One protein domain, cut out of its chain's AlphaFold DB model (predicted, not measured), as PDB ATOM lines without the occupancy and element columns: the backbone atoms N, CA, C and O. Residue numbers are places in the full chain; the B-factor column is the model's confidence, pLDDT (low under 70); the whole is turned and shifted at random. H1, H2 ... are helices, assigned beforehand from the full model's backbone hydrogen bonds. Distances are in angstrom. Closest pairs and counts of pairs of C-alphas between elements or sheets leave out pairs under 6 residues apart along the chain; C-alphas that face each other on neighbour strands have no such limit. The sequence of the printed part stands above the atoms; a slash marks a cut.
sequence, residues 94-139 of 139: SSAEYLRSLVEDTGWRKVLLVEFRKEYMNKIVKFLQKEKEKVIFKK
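AT A GLANCE: This is residues 94 to 139 of the 139 residues of an uncharacterized protein of Onchocerca flexuosa (UniProt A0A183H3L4). A long helix, H4, reaches out as an arm from a small head in which three short helices, H1, H2 and H3, follow the chain round in a loop, H3 coming back to pack on H1. H4 packs on H1 with residues 121 to 125 alone, and residues 127 to 139 stick out. The printed part has 46 residues with four named helices, in the order H1, H2, H3, H4, and no named strand; the class is all helix. It is loose, with a radius of gyration of the C-alphas of 12.6 A, and elongated, spanning 39 by 22 by 13 A.

IN THESE COORDINATES: H4, residues 119 to 136, runs 26.5 A from C-alpha 119 at (10.488, -27.532, -36.024) to C-alpha 136 at (33.950, -31.848, -47.501). H1, residues 95 to 102, is 10.9 A long and begins at C-alpha 95 at (15.167, -35.691, -37.724). H2, residues 106 to 111, measures 9.0 A, and H3, residues 113 to 116, 5.3 A.

HOW THE PARTS SIT: H4 touches H1 with residues 121 to 125 alone; the closest C-alphas, of Ser 95 and Asn 122, are 5.7 A apart. They run the same way at a steep tilt of 68 degrees, only just short of about perpendicular. H1 touches H3, closest at the C-alphas of Ala 96 and Phe 116, 4.7 A apart. H1 and H2 are close but not clearly touching, with the C-alphas of Arg 100 and Arg 109 6.0 A apart; they run opposite ways at a shallow tilt of 34 degrees, only just short of steep. H2 and H3 meet only through their link, and H2 and H4 are apart. In H1, H2 and H4 every O i to N i+4 pair is within hydrogen-bond range; H3 is too short for such a pair, and its one O i to N i+3 pair is not within range.

THE WHOLE: The C-alphas of Gly 107 and Lys 139 are the two farthest apart, at 39.0 A. Without residues 127 to 139, which stand free, the body spans 24 by 14 by 12 A. The printed part has no cut, and the three links are tight. The mean pLDDT of the printed part is 83.0, and residues 135 to 139, of which 135 to 136 belong to H4, are under 70.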
ATOM      1  N   SER A  94      13.443 -39.832 -39.448       80.50
ATOM      2  CA  SER A  94      12.934 -38.526 -39.055       80.50
ATOM      3  C   SER A  94      14.035 -37.797 -38.281       80.50
ATOM      4  O   SER A  94      14.795 -38.417 -37.530       80.50
ATOM      5  N   SER A  95      14.150 -36.474 -38.442       82.19
ATOM      6  CA  SER A  95      15.167 -35.691 -37.724       82.19
ATOM      7  C   SER A  95      15.122 -35.962 -36.215       82.19
ATOM      8  O   SER A  95      16.153 -35.981 -35.552       82.19
ATOM      9  N   ALA A  96      13.929 -36.249 -35.685       85.38
ATOM     10  CA  ALA A  96      13.723 -36.624 -34.298       85.38
ATOM     11  C   ALA A  96      14.304 -38.003 -33.934       85.38
ATOM     12  O   ALA A  96      14.888 -38.153 -32.863       85.38
ATOM     13  N   GLU A  97      14.169 -39.013 -34.795       89.19
ATOM     14  CA  GLU A  97      14.780 -40.334 -34.588       89.19
ATOM     15  C   GLU A  97      16.297 -40.282 -34.706       89.19
ATOM     16  O   GLU A  97      16.988 -40.926 -33.916       89.19
ATOM     17  N   TYR A  98      16.812 -39.490 -35.648       87.31
ATOM     18  CA  TYR A  98      18.240 -39.237 -35.765       87.31
ATOM     19  C   TYR A  98      18.779 -38.609 -34.474       87.31
ATOM     20  O   TYR A  98      19.658 -39.183 -33.833       87.31
ATOM     21  N   LEU A  99      18.185 -37.505 -34.011       87.88
ATOM     22  CA  LEU A  99      18.582 -36.847 -32.760       87.88
ATOM     23  C   LEU A  99      18.465 -37.775 -31.544       87.88
ATOM     24  O   LEU A  99      19.343 -37.790 -30.685       87.88
ATOM     25  N   ARG A 100      17.421 -38.608 -31.490       89.12
ATOM     26  CA  ARG A 100      17.247 -39.604 -30.427       89.12
ATOM     27  C   ARG A 100      18.365 -40.647 -30.414       89.12
ATOM     28  O   ARG A 100      18.752 -41.077 -29.330       89.12
ATOM     29  N   SER A 101      18.857 -41.055 -31.585       89.19
ATOM     30  CA  SER A 101      19.958 -42.019 -31.707       89.19
ATOM     31  C   SER A 101      21.306 -41.457 -31.242       89.19
ATOM     32  O   SER A 101      22.149 -42.226 -30.796       89.19
ATOM     33  N   LEU A 102      21.481 -40.129 -31.274       89.25
ATOM     34  CA  LEU A 102      22.710 -39.459 -30.832       89.25
ATOM     35  C   LEU A 102      22.842 -39.363 -29.309       89.25
ATOM     36  O   LEU A 102      23.940 -39.174 -28.796       89.25
ATOM     37  N   VAL A 103      21.736 -39.456 -28.572       88.31
ATOM     38  CA  VAL A 103      21.775 -39.398 -27.108       88.31
ATOM     39  C   VAL A 103      22.021 -40.798 -26.567       88.31
ATOM     40  O   VAL A 103      21.213 -41.693 -26.788       88.31
ATOM     41  N   GLU A 104      23.101 -41.016 -25.828       89.19
ATOM     42  CA  GLU A 104      23.401 -42.330 -25.239       89.19
ATOM     43  C   GLU A 104      22.536 -42.618 -24.005       89.19
ATOM     44  O   GLU A 104      21.992 -43.716 -23.856       89.19
ATOM     45  N   ASP A 105      22.337 -41.610 -23.156       90.75
ATOM     46  CA  ASP A 105      21.587 -41.759 -21.916       90.75
ATOM     47  C   ASP A 105      20.074 -41.899 -22.152       90.75
ATOM     48  O   ASP A 105      19.407 -41.071 -22.782       90.75
ATOM     49  N   THR A 106      19.499 -42.966 -21.599       89.56
ATOM     50  CA  THR A 106      18.079 -43.286 -21.792       89.56
ATOM     51  C   THR A 106      17.128 -42.366 -21.024       89.56
ATOM     52  O   THR A 106      15.977 -42.222 -21.444       89.56
ATOM     53  N   GLY A 107      17.576 -41.729 -19.938       89.38
ATOM     54  CA  GLY A 107      16.808 -40.728 -19.198       89.38
ATOM     55  C   GLY A 107      16.660 -39.444 -20.011       89.38
ATOM     56  O   GLY A 107      15.542 -38.987 -20.260       89.38
ATOM     57  N   TRP A 108      17.771 -38.934 -20.537       90.00
ATOM     58  CA  TRP A 108      17.799 -37.762 -21.408       90.00
ATOM     59  C   TRP A 108      17.026 -37.980 -22.709       90.00
ATOM     60  O   TRP A 108      16.283 -37.091 -23.122       90.00
ATOM     61  N   ARG A 109      17.084 -39.179 -23.311       89.94
ATOM     62  CA  ARG A 109      16.244 -39.517 -24.479       89.94
ATOM     63  C   ARG A 109      14.754 -39.304 -24.221       89.94
ATOM     64  O   ARG A 109      14.044 -38.889 -25.132       89.94
ATOM     65  N   LYS A 110      14.268 -39.637 -23.020       87.12
ATOM     66  CA  LYS A 110      12.844 -39.505 -22.670       87.12
ATOM     67  C   LYS A 110      12.458 -38.042 -22.493       87.12
ATOM     68  O   LYS A 110      11.436 -37.624 -23.028       87.12
ATOM     69  N   VAL A 111      13.291 -37.271 -21.794       90.75
ATOM     70  CA  VAL A 111      13.049 -35.844 -21.525       90.75
ATOM     71  C   VAL A 111      13.083 -35.023 -22.817       90.75
ATOM     72  O   VAL A 111      12.204 -34.201 -23.055       90.75
ATOM     73  N   LEU A 112      14.055 -35.287 -23.691       88.06
ATOM     74  CA  LEU A 112      14.271 -34.518 -24.919       88.06
ATOM     75  C   LEU A 112      13.366 -34.940 -26.083       88.06
ATOM     76  O   LEU A 112      13.354 -34.281 -27.119       88.06
ATOM     77  N   LEU A 113      12.580 -36.010 -25.934       87.06
ATOM     78  CA  LEU A 113      11.774 -36.565 -27.025       87.06
ATOM     79  C   LEU A 113      10.772 -35.555 -27.599       87.06
ATOM     80  O   LEU A 113      10.567 -35.502 -28.813       87.06
ATOM     81  N   VAL A 114      10.142 -34.763 -26.729       88.25
ATOM     82  CA  VAL A 114       9.199 -33.707 -27.134       88.25
ATOM     83  C   VAL A 114       9.937 -32.586 -27.860       88.25
ATOM     84  O   VAL A 114       9.415 -32.016 -28.819       88.25
ATOM     85  N   GLU A 115      11.165 -32.319 -27.434       88.56
ATOM     86  CA  GLU A 115      11.998 -31.257 -27.967       88.56
ATOM     87  C   GLU A 115      12.507 -31.595 -29.372       88.56
ATOM     88  O   GLU A 115      12.405 -30.778 -30.281       88.56
ATOM     89  N   PHE A 116      12.919 -32.843 -29.612       89.00
ATOM     90  CA  PHE A 116      13.358 -33.328 -30.927       89.00
ATOM     91  C   PHE A 116      12.304 -33.219 -32.031       89.00
ATOM     92  O   PHE A 116      12.648 -33.175 -33.212       89.00
ATOM     93  N   ARG A 117      11.022 -33.171 -31.662       89.06
ATOM     94  CA  ARG A 117       9.907 -33.016 -32.606       89.06
ATOM     95  C   ARG A 117       9.633 -31.559 -32.976       89.06
ATOM     96  O   ARG A 117       8.805 -31.307 -33.847       89.06
ATOM     97  N   LYS A 118      10.279 -30.598 -32.313       88.69
ATOM     98  CA  LYS A 118      10.094 -29.176 -32.600       88.69
ATOM     99  C   LYS A 118      10.716 -28.825 -33.947       88.69
ATOM    100  O   LYS A 118      11.784 -29.307 -34.310       88.69
ATOM    101  N   GLU A 119      10.062 -27.929 -34.679       88.56
ATOM    102  CA  GLU A 119      10.488 -27.532 -36.024       88.56
ATOM    103  C   GLU A 119      11.911 -26.954 -36.048       88.56
ATOM    104  O   GLU A 119      12.687 -27.221 -36.965       88.56
ATOM    105  N   TYR A 120      12.286 -26.199 -35.014       88.00
ATOM    106  CA  TYR A 120      13.610 -25.593 -34.937       88.00
ATOM    107  C   TYR A 120      14.729 -26.656 -34.853       88.00
ATOM    108  O   TYR A 120      15.800 -26.449 -35.418       88.00
ATOM    109  N   MET A 121      14.483 -27.823 -34.239       90.12
ATOM    110  CA  MET A 121      15.451 -28.930 -34.202       90.12
ATOM    111  C   MET A 121      15.721 -29.479 -35.597       90.12
ATOM    112  O   MET A 121      16.862 -29.764 -35.952       90.12
ATOM    113  N   ASN A 122      14.680 -29.574 -36.424       86.62
ATOM    114  CA  ASN A 122      14.825 -29.973 -37.819       86.62
ATOM    115  C   ASN A 122      15.675 -28.956 -38.603       86.62
ATOM    116  O   ASN A 122      16.538 -29.345 -39.388       86.62
ATOM    117  N   LYS A 123      15.489 -27.650 -38.354       89.31
ATOM    118  CA  LYS A 123      16.319 -26.593 -38.961       89.31
ATOM    119  C   LYS A 123      17.789 -26.729 -38.558       89.31
ATOM    120  O   LYS A 123      18.654 -26.640 -39.424       89.31
ATOM    121  N   ILE A 124      18.064 -27.024 -37.285       87.62
ATOM    122  CA  ILE A 124      19.426 -27.255 -36.783       87.62
ATOM    123  C   ILE A 124      20.067 -28.466 -37.465       87.62
ATOM    124  O   ILE A 124      21.184 -28.362 -37.964       87.62
ATOM    125  N   VAL A 125      19.364 -29.600 -37.548       88.69
ATOM    126  CA  VAL A 125      19.893 -30.805 -38.211       88.69
ATOM    127  C   VAL A 125      20.225 -30.524 -39.679       88.69
ATOM    128  O   VAL A 125      21.319 -30.858 -40.131       88.69
ATOM    129  N   LYS A 126      19.330 -29.845 -40.408       88.19
ATOM    130  CA  LYS A 126      19.571 -29.448 -41.803       88.19
ATOM    131  C   LYS A 126      20.763 -28.504 -41.945       88.19
ATOM    132  O   LYS A 126      21.554 -28.653 -42.872       88.19
ATOM    133  N   PHE A 127      20.903 -27.544 -41.032       88.25
ATOM    134  CA  PHE A 127      22.044 -26.634 -41.014       88.25
ATOM    135  C   PHE A 127      23.361 -27.396 -40.831       88.25
ATOM    136  O   PHE A 127      24.283 -27.225 -41.623       88.25
ATOM    137  N   LEU A 128      23.424 -28.301 -39.851       86.00
ATOM    138  CA  LEU A 128      24.616 -29.107 -39.581       86.00
ATOM    139  C   LEU A 128      24.984 -30.021 -40.756       86.00
ATOM    140  O   LEU A 128      26.163 -30.154 -41.083       86.00
ATOM    141  N   GLN A 129      23.995 -30.622 -41.423       85.62
ATOM    142  CA  GLN A 129      24.223 -31.408 -42.641       85.62
ATOM    143  C   GLN A 129      24.819 -30.548 -43.762       85.62
ATOM    144  O   GLN A 129      25.825 -30.928 -44.359       85.62
ATOM    145  N   LYS A 130      24.263 -29.353 -43.985       85.50
ATOM    146  CA  LYS A 130      24.757 -28.407 -44.992       85.50
ATOM    147  C   LYS A 130      26.179 -27.923 -44.693       85.50
ATOM    148  O   LYS A 130      26.993 -27.802 -45.605       85.50
ATOM    149  N   GLU A 131      26.506 -27.655 -43.430       79.50
ATOM    150  CA  GLU A 131      27.869 -27.279 -43.033       79.50
ATOM    151  C   GLU A 131      28.859 -28.438 -43.212       79.50
ATOM    152  O   GLU A 131      29.967 -28.228 -43.705       79.50
ATOM    153  N   LYS A 132      28.450 -29.676 -42.907       77.94
ATOM    154  CA  LYS A 132      29.271 -30.869 -43.159       77.94
ATOM    155  C   LYS A 132      29.630 -31.006 -44.642       77.94
ATOM    156  O   LYS A 132      30.784 -31.279 -44.959       77.94
ATOM    157  N   GLU A 133      28.677 -30.788 -45.544       74.50
ATOM    158  CA  GLU A 133      28.928 -30.821 -46.992       74.50
ATOM    159  C   GLU A 133      29.924 -29.738 -47.419       74.50
ATOM    160  O   GLU A 133      30.886 -30.028 -48.128       74.50
ATOM    161  N   LYS A 134      29.778 -28.506 -46.920       70.12
ATOM    162  CA  LYS A 134      30.719 -27.413 -47.221       70.12
ATOM    163  C   LYS A 134      32.154 -27.715 -46.786       70.12
ATOM    164  O   LYS A 134      33.084 -27.313 -47.480       70.12
ATOM    165  N   VAL A 135      32.343 -28.392 -45.651       59.50
ATOM    166  CA  VAL A 135      33.676 -28.794 -45.168       59.50
ATOM    167  C   VAL A 135      34.292 -29.865 -46.072       59.50
ATOM    168  O   VAL A 135      35.493 -29.826 -46.323       59.50
ATOM    169  N   ILE A 136      33.482 -30.787 -46.598       58.97
ATOM    170  CA  ILE A 136      33.950 -31.848 -47.501       58.97
ATOM    171  C   ILE A 136      34.346 -31.275 -48.871       58.97
ATOM    172  O   ILE A 136      35.350 -31.699 -49.429       58.97
ATOM    173  N   PHE A 137      33.620 -30.276 -49.380       49.69
ATOM    174  CA  PHE A 137      33.920 -29.632 -50.667       49.69
ATOM    175  C   PHE A 137      35.061 -28.598 -50.625       49.69
ATOM    176  O   PHE A 137      35.450 -28.080 -51.669       49.69
ATOM    177  N   LYS A 138      35.600 -28.273 -49.443       49.62
ATOM    178  CA  LYS A 138      36.731 -27.340 -49.269       49.62
ATOM    179  C   LYS A 138      38.093 -28.025 -49.103       49.62
ATOM    180  O   LYS A 138      39.066 -27.339 -48.788       49.62
ATOM    181  N   LYS A 139      38.158 -29.342 -49.274       43.41
ATOM    182  CA  LYS A 139      39.383 -30.141 -49.185       43.41
ATOM    183  C   LYS A 139      39.805 -30.620 -50.565       43.41
ATOM    184  O   LYS A 139      41.032 -30.659 -50.786       43.41
TER     185      LYS A 139